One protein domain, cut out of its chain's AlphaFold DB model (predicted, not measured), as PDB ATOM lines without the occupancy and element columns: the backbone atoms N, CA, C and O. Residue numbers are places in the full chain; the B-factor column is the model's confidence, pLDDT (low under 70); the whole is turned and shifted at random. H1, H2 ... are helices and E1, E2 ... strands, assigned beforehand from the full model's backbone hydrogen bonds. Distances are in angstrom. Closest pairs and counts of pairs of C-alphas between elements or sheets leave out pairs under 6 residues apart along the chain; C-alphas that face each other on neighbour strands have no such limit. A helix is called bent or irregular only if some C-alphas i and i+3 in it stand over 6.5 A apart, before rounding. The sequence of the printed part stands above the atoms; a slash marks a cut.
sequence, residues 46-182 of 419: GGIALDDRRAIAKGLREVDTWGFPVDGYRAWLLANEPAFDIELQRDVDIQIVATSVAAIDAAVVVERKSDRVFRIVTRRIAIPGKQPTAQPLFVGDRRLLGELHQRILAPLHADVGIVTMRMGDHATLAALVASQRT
ATOM      1  N   GLY A  46      -2.582 -42.849   3.568       28.11
ATOM      2  CA  GLY A  46      -3.492 -43.938   3.183       28.11
ATOM      3  C   GLY A  46      -3.819 -44.912   4.323       28.11
ATOM      4  O   GLY A  46      -4.955 -45.371   4.437       28.11
ATOM      5  N   GLY A  47      -2.860 -45.184   5.216       29.94
ATOM      6  CA  GLY A  47      -3.085 -46.052   6.380       29.94
ATOM      7  C   GLY A  47      -4.018 -45.446   7.435       29.94
ATOM      8  O   GLY A  47      -4.778 -46.166   8.076       29.94
ATOM      9  N   ILE A  48      -4.014 -44.117   7.582       39.41
ATOM     10  CA  ILE A  48      -4.833 -43.401   8.577       39.41
ATOM     11  C   ILE A  48      -6.317 -43.445   8.184       39.41
ATOM     12  O   ILE A  48      -7.166 -43.764   9.012       39.41
ATOM     13  N   ALA A  49      -6.629 -43.260   6.897       45.78
ATOM     14  CA  ALA A  49      -8.006 -43.317   6.408       45.78
ATOM     15  C   ALA A  49      -8.647 -44.716   6.534       45.78
ATOM     16  O   ALA A  49      -9.863 -44.821   6.687       45.78
ATOM     17  N   LEU A  50      -7.860 -45.796   6.466       48.00
ATOM     18  CA  LEU A  50      -8.371 -47.168   6.577       48.00
ATOM     19  C   LEU A  50      -8.685 -47.570   8.025       48.00
ATOM     20  O   LEU A  50      -9.708 -48.217   8.262       48.00
ATOM     21  N   ASP A  51      -7.847 -47.172   8.986       51.25
ATOM     22  CA  ASP A  51      -8.081 -47.436  10.411       51.25
ATOM     23  C   ASP A  51      -9.321 -46.683  10.919       51.25
ATOM     24  O   ASP A  51     -10.187 -47.279  11.566       51.25
ATOM     25  N   ASP A  52      -9.465 -45.410  10.536       57.97
ATOM     26  CA  ASP A  52     -10.619 -44.584  10.902       57.97
ATOM     27  C   ASP A  52     -11.920 -45.149  10.304       57.97
ATOM     28  O   ASP A  52     -12.946 -45.235  10.982       57.97
ATOM     29  N   ARG A  53     -11.876 -45.643   9.058       62.12
ATOM     30  CA  ARG A  53     -13.015 -46.322   8.413       62.12
ATOM     31  C   ARG A  53     -13.407 -47.608   9.131       62.12
ATOM     32  O   ARG A  53     -14.597 -47.857   9.313       62.12
ATOM     33  N   ARG A  54     -12.437 -48.422   9.559       67.00
ATOM     34  CA  ARG A  54     -12.708 -49.645  10.333       67.00
ATOM     35  C   ARG A  54     -13.315 -49.317  11.691       67.00
ATOM     36  O   ARG A  54     -14.249 -49.996  12.108       67.00
ATOM     37  N   ALA A  55     -12.833 -48.269  12.356       65.94
ATOM     38  CA  ALA A  55     -13.382 -47.819  13.628       65.94
ATOM     39  C   ALA A  55     -14.832 -47.331  13.479       65.94
ATOM     40  O   ALA A  55     -15.683 -47.737  14.274       65.94
ATOM     41  N   ILE A  56     -15.133 -46.531  12.449       69.81
ATOM     42  CA  ILE A  56     -16.494 -46.056  12.150       69.81
ATOM     43  C   ILE A  56     -17.408 -47.226  11.785       69.81
ATOM     44  O   ILE A  56     -18.476 -47.355  12.373       69.81
ATOM     45  N   ALA A  57     -16.980 -48.115  10.884       70.81
ATOM     46  CA  ALA A  57     -17.762 -49.281  10.481       70.81
ATOM     47  C   ALA A  57     -18.043 -50.225  11.658       70.81
ATOM     48  O   ALA A  57     -19.147 -50.746  11.782       70.81
ATOM     49  N   LYS A  58     -17.068 -50.417  12.556       77.88
ATOM     50  CA  LYS A  58     -17.271 -51.168  13.799       77.88
ATOM     51  C   LYS A  58     -18.316 -50.494  14.691       77.88
ATOM     52  O   LYS A  58     -19.170 -51.184  15.223       77.88
ATOM     53  N   GLY A  59     -18.261 -49.168  14.827       75.31
ATOM     54  CA  GLY A  59     -19.243 -48.413  15.610       75.31
ATOM     55  C   GLY A  59     -20.653 -48.477  15.030       75.31
ATOM     56  O   GLY A  59     -21.593 -48.686  15.777       75.31
ATOM     57  N   LEU A  60     -20.791 -48.388  13.705       78.00
ATOM     58  CA  LEU A  60     -22.079 -48.558  13.029       78.00
ATOM     59  C   LEU A  60     -22.661 -49.951  13.293       78.00
ATOM     60  O   LEU A  60     -23.789 -50.055  13.752       78.00
ATOM     61  N   ARG A  61     -21.854 -51.009  13.138       80.62
ATOM     62  CA  ARG A  61     -22.290 -52.379  13.456       80.62
ATOM     63  C   ARG A  61     -22.685 -52.556  14.917       80.62
ATOM     64  O   ARG A  61     -23.600 -53.312  15.199       80.62
ATOM     65  N   GLU A  62     -21.969 -51.924  15.848       83.31
ATOM     66  CA  GLU A  62     -22.331 -51.968  17.269       83.31
ATOM     67  C   GLU A  62     -23.715 -51.351  17.473       83.31
ATOM     68  O   GLU A  62     -24.577 -51.983  18.073       83.31
ATOM     69  N   VAL A  63     -23.945 -50.164  16.921       86.00
ATOM     70  CA  VAL A  63     -25.209 -49.431  17.036       86.00
ATOM     71  C   VAL A  63     -26.380 -50.178  16.381       86.00
ATOM     72  O   VAL A  63     -27.467 -50.222  16.955       86.00
ATOM     73  N   ASP A  64     -26.152 -50.849  15.250       83.25
ATOM     74  CA  ASP A  64     -27.167 -51.660  14.558       83.25
ATOM     75  C   ASP A  64     -27.695 -52.818  15.425       83.25
ATOM     76  O   ASP A  64     -28.798 -53.319  15.209       83.25
ATOM     77  N   THR A  65     -26.926 -53.253  16.430       89.06
ATOM     78  CA  THR A  65     -27.313 -54.358  17.324       89.06
ATOM     79  C   THR A  65     -28.149 -53.935  18.534       89.06
ATOM     80  O   THR A  65     -28.541 -54.795  19.318       89.06
ATOM     81  N   TRP A  66     -28.444 -52.642  18.712       88.38
ATOM     82  CA  TRP A  66     -29.082 -52.121  19.935       88.38
ATOM     83  C   TRP A  66     -30.593 -52.363  20.034       88.38
ATOM     84  O   TRP A  66     -31.203 -52.063  21.055       88.38
ATOM     85  N   GLY A  67     -31.205 -52.943  19.000       86.62
ATOM     86  CA  GLY A  67     -32.612 -53.357  19.023       86.62
ATOM     87  C   GLY A  67     -33.616 -52.238  18.735       86.62
ATOM     88  O   GLY A  67     -34.812 -52.504  18.671       86.62
ATOM     89  N   PHE A  68     -33.151 -51.012  18.487       90.25
ATOM     90  CA  PHE A  68     -33.975 -49.897  18.023       90.25
ATOM     91  C   PHE A  68     -33.282 -49.114  16.895       90.25
ATOM     92  O   PHE A  68     -32.056 -49.150  16.791       90.25
ATOM     93  N   PRO A  69     -34.045 -48.408  16.035       88.50
ATOM     94  CA  PRO A  69     -33.484 -47.665  14.911       88.50
ATOM     95  C   PRO A  69     -32.593 -46.510  15.374       88.50
ATOM     96  O   PRO A  69     -33.037 -45.663  16.157       88.50
ATOM     97  N   VAL A  70     -31.373 -46.446  14.840       92.00
ATOM     98  CA  VAL A  70     -30.425 -45.362  15.107       92.00
ATOM     99  C   VAL A  70     -29.938 -44.743  13.805       92.00
ATOM    100  O   VAL A  70     -29.350 -45.420  12.969       92.00
ATOM    101  N   ASP A  71     -30.113 -43.431  13.678       86.56
ATOM    102  CA  ASP A  71     -29.695 -42.659  12.512       86.56
ATOM    103  C   ASP A  71     -28.593 -41.655  12.883       86.56
ATOM    104  O   ASP A  71     -28.543 -41.141  14.000       86.56
ATOM    105  N   GLY A  72     -27.716 -41.317  11.935       87.94
ATOM    106  CA  GLY A  72     -26.798 -40.176  12.075       87.94
ATOM    107  C   GLY A  72     -25.569 -40.389  12.973       87.94
ATOM    108  O   GLY A  72     -24.860 -39.430  13.277       87.94
ATOM    109  N   TYR A  73     -25.234 -41.631  13.343       87.06
ATOM    110  CA  TYR A  73     -24.061 -41.952  14.178       87.06
ATOM    111  C   TYR A  73     -22.747 -41.332  13.667       87.06
ATOM    112  O   TYR A  73     -21.947 -40.801  14.439       87.06
ATOM    113  N   ARG A  74     -22.520 -41.341  12.347       83.44
ATOM    114  CA  ARG A  74     -21.333 -40.710  11.745       83.44
ATOM    115  C   ARG A  74     -21.330 -39.190  11.930       83.44
ATOM    116  O   ARG A  74     -20.273 -38.623  12.195       83.44
ATOM    117  N   ALA A  75     -22.488 -38.548  11.774       81.94
ATOM    118  CA  ALA A  75     -22.631 -37.108  11.968       81.94
ATOM    119  C   ALA A  75     -22.384 -36.734  13.433       81.94
ATOM    120  O   ALA A  75     -21.689 -35.763  13.696       81.94
ATOM    121  N   TRP A  76     -22.867 -37.550  14.371       92.44
ATOM    122  CA  TRP A  76     -22.594 -37.404  15.799       92.44
ATOM    123  C   TRP A  76     -21.114 -37.567  16.143       92.44
ATOM    124  O   TRP A  76     -20.548 -36.735  16.841       92.44
ATOM    125  N   LEU A  77     -20.442 -38.589  15.603       87.38
ATOM    126  CA  LEU A  77     -19.029 -38.835  15.902       87.38
ATOM    127  C   LEU A  77     -18.133 -37.658  15.483       87.38
ATOM    128  O   LEU A  77     -17.122 -37.388  16.128       87.38
ATOM    129  N   LEU A  78     -18.503 -36.971  14.402       85.44
ATOM    130  CA  LEU A  78     -17.757 -35.849  13.832       85.44
ATOM    131  C   LEU A  78     -18.335 -34.477  14.219       85.44
ATOM    132  O   LEU A  78     -17.826 -33.460  13.748       85.44
ATOM    133  N   ALA A  79     -19.382 -34.440  15.046       82.94
ATOM    134  CA  ALA A  79     -20.065 -33.213  15.428       82.94
ATOM    135  C   ALA A  79     -19.164 -32.285  16.248       82.94
ATOM    136  O   ALA A  79     -18.268 -32.725  16.979       82.94
ATOM    137  N   ASN A  80     -19.437 -30.984  16.151       84.06
ATOM    138  CA  ASN A  80     -18.782 -29.994  16.997       84.06
ATOM    139  C   ASN A  80     -19.348 -30.023  18.414       84.06
ATOM    140  O   ASN A  80     -18.588 -29.862  19.368       84.06
ATOM    141  N   GLU A  81     -20.643 -30.294  18.529       89.12
ATOM    142  CA  GLU A  81     -21.352 -30.528  19.778       89.12
ATOM    143  C   GLU A  81     -22.205 -31.800  19.627       89.12
ATOM    144  O   GLU A  81     -23.335 -31.746  19.131       89.12
ATOM    145  N   PRO A  82     -21.641 -32.978  19.951       91.69
ATOM    146  CA  PRO A  82     -22.271 -34.255  19.657       91.69
ATOM    147  C   PRO A  82     -23.510 -34.455  20.525       91.69
ATOM    148  O   PRO A  82     -23.417 -34.569  21.745       91.69
ATOM    149  N   ALA A  83     -24.679 -34.544  19.895       95.19
ATOM    150  CA  ALA A  83     -25.956 -34.736  20.568       95.19
ATOM    151  C   ALA A  83     -26.820 -35.791  19.871       95.19
ATOM    152  O   ALA A  83     -26.670 -36.054  18.678       95.19
ATOM    153  N   PHE A  84     -27.749 -36.393  20.604       95.94
ATOM    154  CA  PHE A  84     -28.739 -37.289  20.020       95.94
ATOM    155  C   PHE A  84     -30.118 -37.094  20.640       95.94
ATOM    156  O   PHE A  84     -30.250 -36.887  21.844       95.94
ATOM    157  N   ASP A  85     -31.135 -37.156  19.788       96.12
ATOM    158  CA  ASP A  85     -32.541 -37.118  20.159       96.12
ATOM    159  C   ASP A  85     -33.066 -38.546  20.272       96.12
ATOM    160  O   ASP A  85     -32.876 -39.353  19.364       96.12
ATOM    161  N   ILE A  86     -33.742 -38.853  21.372       95.38
ATOM    162  CA  ILE A  86     -34.402 -40.136  21.602       95.38
ATOM    163  C   ILE A  86     -35.897 -39.889  21.637       95.38
ATOM    164  O   ILE A  86     -36.371 -39.110  22.462       95.38
ATOM    165  N   GLU A  87     -36.625 -40.584  20.772       94.56
ATOM    166  CA  GLU A  87     -38.081 -40.627  20.789       94.56
ATOM    167  C   GLU A  87     -38.558 -41.882  21.525       94.56
ATOM    168  O   GLU A  87     -38.204 -43.005  21.156       94.56
ATOM    169  N   LEU A  88     -39.361 -41.692  22.568       92.69
ATOM    170  CA  LEU A  88     -39.925 -42.756  23.392       92.69
ATOM    171  C   LEU A  88     -41.374 -43.057  23.013       92.69
ATOM    172  O   LEU A  88     -42.140 -42.184  22.602       92.69
ATOM    173  N   GLN A  89     -41.786 -44.305  23.204       88.50
ATOM    174  CA  GLN A  89     -43.163 -44.730  22.967       88.50
ATOM    175  C   GLN A  89     -44.117 -44.181  24.039       88.50
ATOM    176  O   GLN A  89     -45.288 -43.909  23.751       88.50
ATOM    177  N   ARG A  90     -43.623 -43.999  25.270       83.88
ATOM    178  CA  ARG A  90     -44.367 -43.456  26.414       83.88
ATOM    179  C   ARG A  90     -43.618 -42.268  27.016       83.88
ATOM    180  O   ARG A  90     -42.408 -42.148  26.853       83.88
ATOM    181  N   ASP A  91     -44.362 -41.392  27.684       88.50
ATOM    182  CA  ASP A  91     -43.784 -40.270  28.427       88.50
ATOM    183  C   ASP A  91     -43.031 -40.786  29.665       88.50
ATOM    184  O   ASP A  91     -43.454 -41.745  30.314       88.50
ATOM    185  N   VAL A  92     -41.904 -40.147  29.960       86.69
ATOM    186  CA  VAL A  92     -41.015 -40.426  31.090       86.69
ATOM    187  C   VAL A  92     -40.584 -39.093  31.673       86.69
ATOM    188  O   VAL A  92     -40.233 -38.177  30.931       86.69
ATOM    189  N   ASP A  93     -40.556 -38.979  32.997       88.75
ATOM    190  CA  ASP A  93     -40.065 -37.764  33.638       88.75
ATOM    191  C   ASP A  93     -38.598 -37.503  33.258       88.75
ATOM    192  O   ASP A  93     -37.709 -38.331  33.487       88.75
ATOM    193  N   ILE A  94     -38.341 -36.316  32.698       88.75
ATOM    194  CA  ILE A  94     -36.993 -35.878  32.343       88.75
ATOM    195  C   ILE A  94     -36.045 -35.923  33.538       88.75
ATOM    196  O   ILE A  94     -34.870 -36.214  33.348       88.75
ATOM    197  N   GLN A  95     -36.526 -35.665  34.757       88.69
ATOM    198  CA  GLN A  95     -35.665 -35.641  35.938       88.69
ATOM    199  C   GLN A  95     -35.046 -37.008  36.220       88.69
ATOM    200  O   GLN A  95     -33.882 -37.081  36.615       88.69
ATOM    201  N   ILE A  96     -35.775 -38.092  35.946       87.12
ATOM    202  CA  ILE A  96     -35.263 -39.458  36.089       87.12
ATOM    203  C   ILE A  96     -34.137 -39.682  35.077       87.12
ATOM    204  O   ILE A  96     -33.030 -40.056  35.458       87.12
ATOM    205  N   VAL A  97     -34.388 -39.369  33.801       87.25
ATOM    206  CA  VAL A  97     -33.400 -39.543  32.725       87.25
ATOM    207  C   VAL A  97     -32.164 -38.674  32.968       87.25
ATOM    208  O   VAL A  97     -31.042 -39.166  32.896       87.25
ATOM    209  N   ALA A  98     -32.354 -37.400  33.311       88.81
ATOM    210  CA  ALA A  98     -31.278 -36.455  33.584       88.81
ATOM    211  C   ALA A  98     -30.423 -36.888  34.782       88.81
ATOM    212  O   ALA A  98     -29.198 -36.861  34.690       88.81
ATOM    213  N   THR A  99     -31.044 -37.353  35.871       86.19
ATOM    214  CA  THR A  99     -30.320 -37.842  37.056       86.19
ATOM    215  C   THR A  99     -29.511 -39.098  36.735       86.19
ATOM    216  O   THR A  99     -28.344 -39.195  37.114       86.19
ATOM    217  N   SER A 100     -30.091 -40.049  35.995       87.38
ATOM    218  CA  SER A 100     -29.386 -41.264  35.571       87.38
ATOM    219  C   SER A 100     -28.209 -40.959  34.643       87.38
ATOM    220  O   SER A 100     -27.141 -41.548  34.800       87.38
ATOM    221  N   VAL A 101     -28.378 -40.024  33.704       90.12
ATOM    222  CA  VAL A 101     -27.315 -39.590  32.785       90.12
ATOM    223  C   VAL A 101     -26.192 -38.874  33.539       90.12
ATOM    224  O   VAL A 101     -25.025 -39.223  33.362       90.12
ATOM    225  N   ALA A 102     -26.531 -37.946  34.437       87.62
ATOM    226  CA  ALA A 102     -25.557 -37.215  35.244       87.62
ATOM    227  C   ALA A 102     -24.747 -38.130  36.181       87.62
ATOM    228  O   ALA A 102     -23.590 -37.836  36.479       87.62
ATOM    229  N   ALA A 103     -25.320 -39.259  36.616       88.38
ATOM    230  CA  ALA A 103     -24.613 -40.269  37.405       88.38
ATOM    231  C   ALA A 103     -23.537 -41.034  36.606       88.38
ATOM    232  O   ALA A 103     -22.652 -41.645  37.209       88.38
ATOM    233  N   ILE A 104     -23.611 -41.032  35.271       89.50
ATOM    234  CA  ILE A 104     -22.584 -41.613  34.393       89.50
ATOM    235  C   ILE A 104     -21.520 -40.567  34.080       89.50
ATOM    236  O   ILE A 104     -20.336 -40.805  34.306       89.50
ATOM    237  N   ASP A 105     -21.940 -39.404  33.588       90.56
ATOM    238  CA  ASP A 105     -21.050 -38.282  33.311       90.56
ATOM    239  C   ASP A 105     -21.815 -36.970  33.526       90.56
ATOM    240  O   ASP A 105     -22.746 -36.642  32.791       90.56
ATOM    241  N   ALA A 106     -21.400 -36.207  34.539       87.62
ATOM    242  CA  ALA A 106     -22.026 -34.941  34.913       87.62
ATOM    243  C   ALA A 106     -21.890 -33.845  33.839       87.62
ATOM    244  O   ALA A 106     -22.579 -32.830  33.917       87.62
ATOM    245  N   ALA A 107     -21.012 -34.022  32.845       88.69
ATOM    246  CA  ALA A 107     -20.889 -33.109  31.713       88.69
ATOM    247  C   ALA A 107     -21.936 -33.367  30.615       88.69
ATOM    248  O   ALA A 107     -22.029 -32.579  29.675       88.69
ATOM    249  N   VAL A 108     -22.697 -34.464  30.698       90.44
ATOM    250  CA  VAL A 108     -23.759 -34.771  29.737       90.44
ATOM    251  C   VAL A 108     -25.031 -34.033  30.134       90.44
ATOM    252  O   VAL A 108     -25.521 -34.159  31.255       90.44
ATOM    253  N   VAL A 109     -25.589 -33.278  29.191       93.38
ATOM    254  CA  VAL A 109     -26.792 -32.467  29.410       93.38
ATOM    255  C   VAL A 109     -27.992 -33.153  28.770       93.38
ATOM    256  O   VAL A 109     -27.926 -33.572  27.615       93.38
ATOM    257  N   VAL A 110     -29.103 -33.248  29.504       93.75
ATOM    258  CA  VAL A 110     -30.374 -33.779  28.992       93.75
ATOM    259  C   VAL A 110     -31.388 -32.645  28.890       93.75
ATOM    260  O   VAL A 110     -31.683 -31.971  29.873       93.75
ATOM    261  N   GLU A 111     -31.946 -32.442  27.702       94.44
ATOM    262  CA  GLU A 111     -32.928 -31.399  27.418       94.44
ATOM    263  C   GLU A 111     -34.256 -32.023  26.980       94.44
ATOM    264  O   GLU A 111     -34.288 -32.930  26.144       94.44
ATOM    265  N   ARG A 112     -35.384 -31.492  27.469       93.19
ATOM    266  CA  ARG A 112     -36.707 -31.899  26.975       93.19
ATOM    267  C   ARG A 112     -37.018 -31.158  25.685       93.19
ATOM    268  O   ARG A 112     -36.973 -29.928  25.656       93.19
ATOM    269  N   LYS A 113     -37.358 -31.882  24.620       91.56
ATOM    270  CA  LYS A 113     -37.793 -31.287  23.343       91.56
ATOM    271  C   LYS A 113     -39.295 -31.409  23.137       91.56
ATOM    272  O   LYS A 113     -39.912 -30.489  22.597       91.56
ATOM    273  N   SER A 114     -39.882 -32.503  23.597       89.19
ATOM    274  CA  SER A 114     -41.326 -32.713  23.702       89.19
ATOM    275  C   SER A 114     -41.605 -33.731  24.808       89.19
ATOM    276  O   SER A 114     -40.668 -34.231  25.430       89.19
ATOM    277  N   ASP A 115     -42.873 -34.069  25.030       87.69
ATOM    278  CA  ASP A 115     -43.279 -35.074  26.023       87.69
ATOM    279  C   ASP A 115     -42.585 -36.426  25.800       87.69
ATOM    280  O   ASP A 115     -42.262 -37.135  26.743       87.69
ATOM    281  N   ARG A 116     -42.296 -36.773  24.541       89.62
ATOM    282  CA  ARG A 116     -41.694 -38.062  24.166       89.62
ATOM    283  C   ARG A 116     -40.282 -37.959  23.614       89.62
ATOM    284  O   ARG A 116     -39.702 -38.989  23.290       89.62
ATOM    285  N   VAL A 117     -39.736 -36.752  23.467       91.44
ATOM    286  CA  VAL A 117     -38.416 -36.549  22.856       91.44
ATOM    287  C   VAL A 117     -37.468 -35.864  23.825       91.44
ATOM    288  O   VAL A 117     -37.690 -34.721  24.242       91.44
ATOM    289  N   PHE A 118     -36.364 -36.551  24.112       93.25
ATOM    290  CA  PHE A 118     -35.249 -36.044  24.908       93.25
ATOM    291  C   PHE A 118     -34.040 -35.845  24.015       93.25
ATOM    292  O   PHE A 118     -33.743 -36.698  23.186       93.25
ATOM    293  N   ARG A 119     -33.322 -34.745  24.216       95.56
ATOM    294  CA  ARG A 119     -32.009 -34.524  23.618       95.56
ATOM    295  C   ARG A 119     -30.938 -34.772  24.657       95.56
ATOM    296  O   ARG A 119     -31.001 -34.193  25.735       95.56
ATOM    297  N   ILE A 120     -29.940 -35.571  24.314       95.00
ATOM    298  CA  ILE A 120     -28.769 -35.826  25.147       95.00
ATOM    299  C   ILE A 120     -27.553 -35.228  24.448       95.00
ATOM    300  O   ILE A 120     -27.213 -35.630  23.337       95.00
ATOM    301  N   VAL A 121     -26.918 -34.248  25.086       94.50
ATOM    302  CA  VAL A 121     -25.729 -33.547  24.591       94.50
ATOM    303  C   VAL A 121     -24.509 -34.099  25.301       94.50
ATOM    304  O   VAL A 121     -24.422 -34.074  26.525       94.50
ATOM    305  N   THR A 122     -23.565 -34.610  24.522       92.38
ATOM    306  CA  THR A 122     -22.346 -35.255  25.008       92.38
ATOM    307  C   THR A 122     -21.126 -34.387  24.734       92.38
ATOM    308  O   THR A 122     -21.115 -33.550  23.833       92.38
ATOM    309  N   ARG A 123     -20.061 -34.595  25.510       86.62
ATOM    310  CA  ARG A 123     -18.777 -33.932  25.276       86.62
ATOM    311  C   ARG A 123     -17.981 -34.613  24.165       86.62
ATOM    312  O   ARG A 123     -18.147 -35.799  23.882       86.62
ATOM    313  N   ARG A 124     -17.043 -33.861  23.590       84.94
ATOM    314  CA  ARG A 124     -16.011 -34.408  22.704       84.94
ATOM    315  C   ARG A 124     -14.813 -34.877  23.504       84.94
ATOM    316  O   ARG A 124     -14.457 -34.288  24.524       84.94
ATOM    317  N   ILE A 125     -14.145 -35.888  22.971       83.94
ATOM    318  CA  ILE A 125     -12.849 -36.341  23.456       83.94
ATOM    319  C   ILE A 125     -11.770 -36.021  22.431       83.94
ATOM    320  O   ILE A 125     -11.961 -36.182  21.225       83.94
ATOM    321  N   ALA A 126     -10.632 -35.545  22.929       78.69
ATOM    322  CA  ALA A 126      -9.434 -35.358  22.130       78.69
ATOM    323  C   ALA A 126      -8.759 -36.717  21.930       78.69
ATOM    324  O   ALA A 126      -8.294 -37.333  22.889       78.69
ATOM    325  N   ILE A 127      -8.682 -37.174  20.685       73.25
ATOM    326  CA  ILE A 127      -7.846 -38.307  20.309       73.25
ATOM    327  C   ILE A 127      -6.468 -37.746  19.947       73.25
ATOM    328  O   ILE A 127      -6.361 -36.954  19.001       73.25
ATOM    329  N   PRO A 128      -5.408 -38.119  20.688       68.06
ATOM    330  CA  PRO A 128      -4.065 -37.691  20.348       68.06
ATOM    331  C   PRO A 128      -3.699 -38.221  18.962       68.06
ATOM    332  O   PRO A 128      -3.892 -39.400  18.657       68.06
ATOM    333  N   GLY A 129      -3.183 -37.338  18.106       64.94
ATOM    334  CA  GLY A 129      -2.704 -37.735  16.790       64.94
ATOM    335  C   GLY A 129      -1.558 -38.744  16.903       64.94
ATOM    336  O   GLY A 129      -0.790 -38.730  17.863       64.94
ATOM    337  N   LYS A 130      -1.400 -39.610  15.891       59.47
ATOM    338  CA  LYS A 130      -0.288 -40.585  15.831       59.47
ATOM    339  C   LYS A 130       1.099 -39.910  15.855       59.47
ATOM    340  O   LYS A 130       2.092 -40.576  16.128       59.47
ATOM    341  N   GLN A 131       1.174 -38.605  15.569       58.44
ATOM    342  CA  GLN A 131       2.386 -37.794  15.682       58.44
ATOM    343  C   GLN A 131       2.258 -36.802  16.852       58.44
ATOM    344  O   GLN A 131       1.221 -36.148  16.954       58.44
ATOM    345  N   PRO A 132       3.308 -36.608  17.675       55.66
ATOM    346  CA  PRO A 132       3.285 -35.683  18.816       55.66
ATOM    347  C   PRO A 132       2.968 -34.224  18.457       55.66
ATOM    348  O   PRO A 132       2.545 -33.454  19.311       55.66
ATOM    349  N   THR A 133       3.199 -33.837  17.202       51.84
ATOM    350  CA  THR A 133       2.972 -32.486  16.669       51.84
ATOM    351  C   THR A 133       1.642 -32.336  15.931       51.84
ATOM    352  O   THR A 133       1.297 -31.228  15.522       51.84
ATOM    353  N   ALA A 134       0.896 -33.426  15.725       59.75
ATOM    354  CA  ALA A 134      -0.398 -33.363  15.061       59.75
ATOM    355  C   ALA A 134      -1.442 -32.752  16.002       59.75
ATOM    356  O   ALA A 134      -1.500 -33.090  17.185       59.75
ATOM    357  N   GLN A 135      -2.288 -31.869  15.465       64.38
ATOM    358  CA  GLN A 135      -3.415 -31.342  16.227       64.38
ATOM    359  C   GLN A 135      -4.323 -32.500  16.678       64.38
ATOM    360  O   GLN A 135      -4.582 -33.409  15.881       64.38
ATOM    361  N   PRO A 136      -4.792 -32.493  17.938       68.06
ATOM    362  CA  PRO A 136      -5.693 -33.522  18.431       68.06
ATOM    363  C   PRO A 136      -6.991 -33.513  17.623       68.06
ATOM    364  O   PRO A 136      -7.576 -32.461  17.362       68.06
ATOM    365  N   LEU A 137      -7.443 -34.703  17.235       69.19
ATOM    366  CA  LEU A 137      -8.724 -34.873  16.567       69.19
ATOM    367  C   LEU A 137      -9.805 -34.977  17.638       69.19
ATOM    368  O   LEU A 137      -9.772 -35.883  18.467       69.19
ATOM    369  N   PHE A 138     -10.774 -34.072  17.621       73.56
ATOM    370  CA  PHE A 138     -11.886 -34.114  18.563       73.56
ATOM    371  C   PHE A 138     -13.058 -34.889  17.959       73.56
ATOM    372  O   PHE A 138     -13.533 -34.544  16.875       73.56
ATOM    373  N   VAL A 139     -13.558 -35.903  18.659       83.38
ATOM    374  CA  VAL A 139     -14.684 -36.740  18.202       83.38
ATOM    375  C   VAL A 139     -15.677 -37.002  19.331       83.38
ATOM    376  O   VAL A 139     -15.359 -36.781  20.501       83.38
ATOM    377  N   GLY A 140     -16.869 -37.486  18.980       85.44
ATOM    378  CA  GLY A 140     -17.835 -38.018  19.940       85.44
ATOM    379  C   GLY A 140     -17.255 -39.186  20.747       85.44
ATOM    380  O   GLY A 140     -16.540 -40.042  20.215       85.44
ATOM    381  N   ASP A 141     -17.548 -39.220  22.046       90.06
ATOM    382  CA  ASP A 141     -17.028 -40.246  22.948       90.06
ATOM    383  C   ASP A 141     -17.807 -41.560  22.815       90.06
ATOM    384  O   ASP A 141     -18.843 -41.782  23.445       90.06
ATOM    385  N   ARG A 142     -17.287 -42.466  21.984       88.81
ATOM    386  CA  ARG A 142     -17.873 -43.797  21.773       88.81
ATOM    387  C   ARG A 142     -17.975 -44.629  23.044       88.81
ATOM    388  O   ARG A 142     -18.883 -45.447  23.151       88.81
ATOM    389  N   ARG A 143     -17.023 -44.477  23.967       89.38
ATOM    390  CA  ARG A 143     -17.019 -45.250  25.206       89.38
ATOM    391  C   ARG A 143     -18.169 -44.778  26.086       89.38
ATOM    392  O   ARG A 143     -18.951 -45.611  26.529       89.38
ATOM    393  N   LEU A 144     -18.302 -43.464  26.260       91.12
ATOM    394  CA  LEU A 144     -19.432 -42.867  26.966       91.12
ATOM    395  C   LEU A 144     -20.762 -43.277  26.330       91.12
ATOM    396  O   LEU A 144     -21.680 -43.670  27.039       91.12
ATOM    397  N   LEU A 145     -20.858 -43.257  24.999       93.19
ATOM    398  CA  LEU A 145     -22.066 -43.689  24.303       93.19
ATOM    399  C   LEU A 145     -22.397 -45.170  24.576       93.19
ATOM    400  O   LEU A 145     -23.558 -45.508  24.799       93.19
ATOM    401  N   GLY A 146     -21.393 -46.049  24.607       92.44
ATOM    402  CA  GLY A 146     -21.576 -47.451  24.991       92.44
ATOM    403  C   GLY A 146     -22.023 -47.628  26.447       92.44
ATOM    404  O   GLY A 146     -22.900 -48.445  26.721       92.44
ATOM    405  N   GLU A 147     -21.472 -46.839  27.374       93.00
ATOM    406  CA  GLU A 147     -21.883 -46.829  28.786       93.00
ATOM    407  C   GLU A 147     -23.325 -46.313  28.948       93.00
ATOM    408  O   GLU A 147     -24.124 -46.940  29.650       93.00
ATOM    409  N   LEU A 148     -23.690 -45.237  28.242       93.56
ATOM    410  CA  LEU A 148     -25.061 -44.716  28.172       93.56
ATOM    411  C   LEU A 148     -26.016 -45.773  27.615       93.56
ATOM    412  O   LEU A 148     -27.094 -45.975  28.175       93.56
ATOM    413  N   HIS A 149     -25.620 -46.493  26.561       94.94
ATOM    414  CA  HIS A 149     -26.431 -47.572  26.009       94.94
ATOM    415  C   HIS A 149     -26.694 -48.670  27.044       94.94
ATOM    416  O   HIS A 149     -27.846 -48.983  27.325       94.94
ATOM    417  N   GLN A 150     -25.645 -49.220  27.655       94.19
ATOM    418  CA  GLN A 150     -25.778 -50.347  28.581       94.19
ATOM    419  C   GLN A 150     -26.560 -49.999  29.849       94.19
ATOM    420  O   GLN A 150     -27.304 -50.834  30.358       94.19
ATOM    421  N   ARG A 151     -26.370 -48.790  30.385       92.00
ATOM    422  CA  ARG A 151     -26.915 -48.408  31.695       92.00
ATOM    423  C   ARG A 151     -28.234 -47.654  31.619       92.00
ATOM    424  O   ARG A 151     -28.952 -47.636  32.612       92.00
ATOM    425  N   ILE A 152     -28.530 -47.014  30.487       93.56
ATOM    426  CA  ILE A 152     -29.706 -46.152  30.340       93.56
ATOM    427  C   ILE A 152     -30.530 -46.567  29.130       93.56
ATOM    428  O   ILE A 152     -31.688 -46.919  29.308       93.56
ATOM    429  N   LEU A 153     -29.971 -46.560  27.916       95.00
ATOM    430  CA  LEU A 153     -30.790 -46.716  26.705       95.00
ATOM    431  C   LEU A 153     -31.387 -48.116  26.562       95.00
ATOM    432  O   LEU A 153     -32.551 -48.230  26.201       95.00
ATOM    433  N   ALA A 154     -30.626 -49.170  26.858       92.31
ATOM    434  CA  ALA A 154     -31.125 -50.539  26.783       92.31
ATOM    435  C   ALA A 154     -32.219 -50.814  27.837       92.31
ATOM    436  O   ALA A 154     -33.291 -51.273  27.440       92.31
ATOM    437  N   PRO A 155     -32.042 -50.469  29.134       92.00
ATOM    438  CA  PRO A 155     -33.134 -50.534  30.109       92.00
ATOM    439  C   PRO A 155     -34.342 -49.670  29.723       92.00
ATOM    440  O   PRO A 155     -35.474 -50.140  29.743       92.00
ATOM    441  N   LEU A 156     -34.108 -48.430  29.282       89.69
ATOM    442  CA  LEU A 156     -35.173 -47.517  28.863       89.69
ATOM    443  C   LEU A 156     -35.960 -48.077  27.669       89.69
ATOM    444  O   LEU A 156     -37.184 -47.962  27.626       89.69
ATOM    445  N   HIS A 157     -35.283 -48.715  26.714       92.88
ATOM    446  CA  HIS A 157     -35.937 -49.390  25.599       92.88
ATOM    447  C   HIS A 157     -36.752 -50.604  26.059       92.88
ATOM    448  O   HIS A 157     -37.869 -50.777  25.580       92.88
ATOM    449  N   ALA A 158     -36.238 -51.404  26.995       89.62
ATOM    450  CA  ALA A 158     -36.951 -52.566  27.522       89.62
ATOM    451  C   ALA A 158     -38.233 -52.184  28.287       89.62
ATOM    452  O   ALA A 158     -39.257 -52.846  28.126       89.62
ATOM    453  N   ASP A 159     -38.194 -51.102  29.070       85.69
ATOM    454  CA  ASP A 159     -39.300 -50.714  29.956       85.69
ATOM    455  C   ASP A 159     -40.319 -49.780  29.283       85.69
ATOM    456  O   ASP A 159     -41.532 -49.893  29.487       85.69
ATOM    457  N   VAL A 160     -39.831 -48.821  28.492       90.06
ATOM    458  CA  VAL A 160     -40.635 -47.719  27.933       90.06
ATOM    459  C   VAL A 160     -40.813 -47.864  26.426       90.06
ATOM    460  O   VAL A 160     -41.871 -47.510  25.905       90.06
ATOM    461  N   GLY A 161     -39.799 -48.390  25.739       89.88
ATOM    462  CA  GLY A 161     -39.729 -48.475  24.285       89.88
ATOM    463  C   GLY A 161     -39.108 -47.222  23.668       89.88
ATOM    464  O   GLY A 161     -39.700 -46.144  23.688       89.88
ATOM    465  N   ILE A 162     -37.924 -47.374  23.070       93.06
ATOM    466  CA  ILE A 162     -37.318 -46.360  22.188       93.06
ATOM    467  C   ILE A 162     -37.809 -46.604  20.758       93.06
ATOM    468  O   ILE A 162     -37.576 -47.678  20.207       93.06
ATOM    469  N   VAL A 163     -38.470 -45.608  20.165       90.88
ATOM    470  CA  VAL A 163     -39.005 -45.649  18.793       90.88
ATOM    471  C   VAL A 163     -37.905 -45.371  17.775       90.88
ATOM    472  O   VAL A 163     -37.796 -46.061  16.764       90.88
ATOM    473  N   THR A 164     -37.092 -44.349  18.030       92.31
ATOM    474  CA  THR A 164     -35.953 -43.979  17.186       92.31
ATOM    475  C   THR A 164     -34.953 -43.156  17.988       92.31
ATOM    476  O   THR A 164     -35.321 -42.441  18.923       92.31
ATOM    477  N   MET A 165     -33.682 -43.249  17.609       95.81
ATOM    478  CA  MET A 165     -32.620 -42.383  18.093       95.81
ATOM    479  C   MET A 165     -31.946 -41.687  16.909       95.81
ATOM    480  O   MET A 165     -31.430 -42.334  16.002       95.81
ATOM    481  N   ARG A 166     -31.921 -40.354  16.919       93.50
ATOM    482  CA  ARG A 166     -31.314 -39.536  15.864       93.50
ATOM    483  C   ARG A 166     -30.103 -38.811  16.405       93.50
ATOM    484  O   ARG A 166     -30.230 -37.973  17.289       93.50
ATOM    485  N   MET A 167     -28.938 -39.103  15.858       94.00
ATOM    486  CA  MET A 167     -27.669 -38.567  16.328       94.00
ATOM    487  C   MET A 167     -27.134 -37.520  15.353       94.00
ATOM    488  O   MET A 167     -27.337 -37.600  14.142       94.00
ATOM    489  N   GLY A 168     -26.437 -36.520  15.873       91.56
ATOM    490  CA  GLY A 168     -25.831 -35.492  15.049       91.56
ATOM    491  C   GLY A 168     -25.172 -34.405  15.874       91.56
ATOM    492  O   GLY A 168     -24.735 -34.615  17.003       91.56
ATOM    493  N   ASP A 169     -25.101 -33.229  15.273       89.81
ATOM    494  CA  ASP A 169     -24.666 -32.012  15.940       89.81
ATOM    495  C   ASP A 169     -25.866 -31.309  16.589       89.81
ATOM    496  O   ASP A 169     -26.950 -31.257  15.992       89.81
ATOM    497  N   HIS A 170     -25.691 -30.769  17.799       88.62
ATOM    498  CA  HIS A 170     -26.759 -30.125  18.576       88.62
ATOM    499  C   HIS A 170     -27.503 -29.050  17.778       88.62
ATOM    500  O   HIS A 170     -28.741 -29.054  17.745       88.62
ATOM    501  N   ALA A 171     -26.766 -28.204  17.055       81.31
ATOM    502  CA  ALA A 171     -27.342 -27.145  16.232       81.31
ATOM    503  C   ALA A 171     -28.155 -27.711  15.056       81.31
ATOM    504  O   ALA A 171     -29.254 -27.236  14.755       81.31
ATOM    505  N   THR A 172     -27.656 -28.775  14.422       79.19
ATOM    506  CA  THR A 172     -28.336 -29.427  13.291       79.19
ATOM    507  C   THR A 172     -29.638 -30.095  13.735       79.19
ATOM    508  O   THR A 172     -30.678 -29.938  13.090       79.19
ATOM    509  N   LEU A 173     -29.621 -30.772  14.883       80.81
ATOM    510  CA  LEU A 173     -30.819 -31.374  15.465       80.81
ATOM    511  C   LEU A 173     -31.825 -30.308  15.932       80.81
ATOM    512  O   LEU A 173     -33.035 -30.532  15.890       80.81
ATOM    513  N   ALA A 174     -31.378 -29.130  16.384       77.06
ATOM    514  CA  ALA A 174     -32.279 -28.041  16.781       77.06
ATOM    515  C   ALA A 174     -33.099 -27.500  15.596       77.06
ATOM    516  O   ALA A 174     -34.307 -27.285  15.726       77.06
ATOM    517  N   ALA A 175     -32.472 -27.348  14.427       71.38
ATOM    518  CA  ALA A 175     -33.130 -26.859  13.214       71.38
ATOM    519  C   ALA A 175     -34.216 -27.819  12.682       71.38
ATOM    520  O   ALA A 175     -35.248 -27.379  12.160       71.38
ATOM    521  N   LEU A 176     -34.018 -29.131  12.848       59.59
ATOM    522  CA  LEU A 176     -34.974 -30.158  12.417       59.59
ATOM    523  C   LEU A 176     -36.276 -30.120  13.228       59.59
ATOM    524  O   LEU A 176     -37.361 -30.171  12.650       59.59
ATOM    525  N   VAL A 177     -36.180 -29.961  14.549       61.00
ATOM    526  CA  VAL A 177     -37.354 -29.859  15.434       61.00
ATOM    527  C   VAL A 177     -38.145 -28.575  15.159       61.00
ATOM    528  O   VAL A 177     -39.376 -28.603  15.113       61.00
ATOM    529  N   ALA A 178     -37.455 -27.455  14.921       54.81
ATOM    530  CA  ALA A 178     -38.104 -26.189  14.581       54.81
ATOM    531  C   ALA A 178     -38.900 -26.293  13.267       54.81
ATOM    532  O   ALA A 178     -40.042 -25.844  13.199       54.81
ATOM    533  N   SER A 179     -38.342 -26.964  12.256       52.53
ATOM    534  CA  SER A 179     -38.999 -27.168  10.959       52.53
ATOM    535  C   SER A 179     -40.272 -28.021  11.065       52.53
ATOM    536  O   SER A 179     -41.262 -27.730  10.397       52.53
ATOM    537  N   GLN A 180     -40.281 -29.032  11.943       57.47
ATOM    538  CA  GLN A 180     -41.444 -29.900  12.161       57.47
ATOM    539  C   GLN A 180     -42.618 -29.190  12.857       57.47
ATOM    540  O   GLN A 180     -43.773 -29.432  12.491       57.47
ATOM    541  N   ARG A 181     -42.341 -28.287  13.809       52.44
ATOM    542  CA  ARG A 181     -43.375 -27.474  14.482       52.44
ATOM    543  C   ARG A 181     -44.046 -26.484  13.527       52.44
ATOM    544  O   ARG A 181     -45.259 -26.280  13.594       52.44
ATOM    545  N   THR A 182     -43.291 -25.914  12.589       43.41
ATOM    546  CA  THR A 182     -43.844 -24.982  11.593       43.41
ATOM    547  C   THR A 182     -44.794 -25.689  10.623       43.41
ATOM    548  O   THR A 182     -45.846 -25.142  10.296       43.41
TER     549      THR A 182
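What this domain is: This is residues 46 to 182 of the 419 residues of an uncharacterized protein of Deltaproteobacteria bacterium (UniProt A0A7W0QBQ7). A four-stranded sheet has H3 and the short H2 over one face and H5 over the other, while a hairpin, E4 and E5, reaches out beyond one end of it as the continuation of E3. The long helices H1 and H4 run the same way at a shallow tilt, and residues 49 to 55 of H1 stick out. The 137 residues printed include five named helices and six named strands, in the order H1 H2 E1 H3 E2 E3 E4 E5 H4 E6 H5. The larger sheet, in order E2 - E3 - E1 - E6, is antiparallel, as is the pair E4 - E5, and the class is mixed, helices and strands. The whole is compact, with a radius of gyration of the C-alphas of 15.6 A and spans of 48 by 32 by 26 A.

Where its parts are: H1, residues 46 to 64, begins at C-alpha 46 (-3.492, -43.938, 3.183) and is 27.4 A long. H2 is residues 73 to 77, E1 residues 82 to 88, 19.9 A, and H3 residues 94 to 102, 11.9 A. E2 is residues 109 to 112, E3 residues 117 to 121, E4 residues 124 to 127 and E5 residues 137 to 140. H4, residues 142 to 159, is 24.0 A long, with a kink of 38 degrees near residue 149; it is only just irregular, with C-alphas 151 and 154 6.8 A apart. E6, residues 162 to 169, is 20.1 A long; H5, residues 170 to 182, 19.2 A, ends at C-alpha 182 (-43.844, -24.982, 11.593).

How they stand to each other: In the larger sheet N 111 and O 119 of the hairpin E2 and E3 are 2.8 A apart, N 86 and O 118 of E1 and E3 2.8 A, and N 85 and O 166 of E1 and E6 2.8 A, each within hydrogen-bond range. E1, H3 and E2 form a split strand-helix-strand unit, two strands running the same way with E3 between them, its crossover right-handed. H3 runs along E2, at a height over the sheet of 8.4 A. H2 is on the same face, over E6. H5, on the opposite face at 11.3 A, runs along E1, making three layers with the sheet and H3. H4 only grazes the sheet with residues 153 to 157; its residues 148 to 152 touch H3, closest at the C-alphas of Ile 152 and Ser 100, 7.2 A. H1 and H4 are close but not clearly touching, at 14 degrees; H1 and H2 only just touch, with 3 pairs of C-alphas within 8 A, the closest those of Leu 60 and Tyr 73, 7.0 A. E3 runs on into E4 at 39 degrees; in the hairpin E4 and E5, N 127 and O 137 are 2.8 A apart. Every O i to N i+4 pair is within hydrogen-bond range in H2, H3 and H5, against 14 of 15 in H1 and 12 of 14 in H4.

The domain as a whole: The C-alphas farthest apart, of Arg 90 and Thr 133, are 49.6 A apart. The printed part has no cut and no long link. Mean pLDDT of the printed part is 81.7; residues 46 to 56, 128 to 137 and 176 to 182 are under 70.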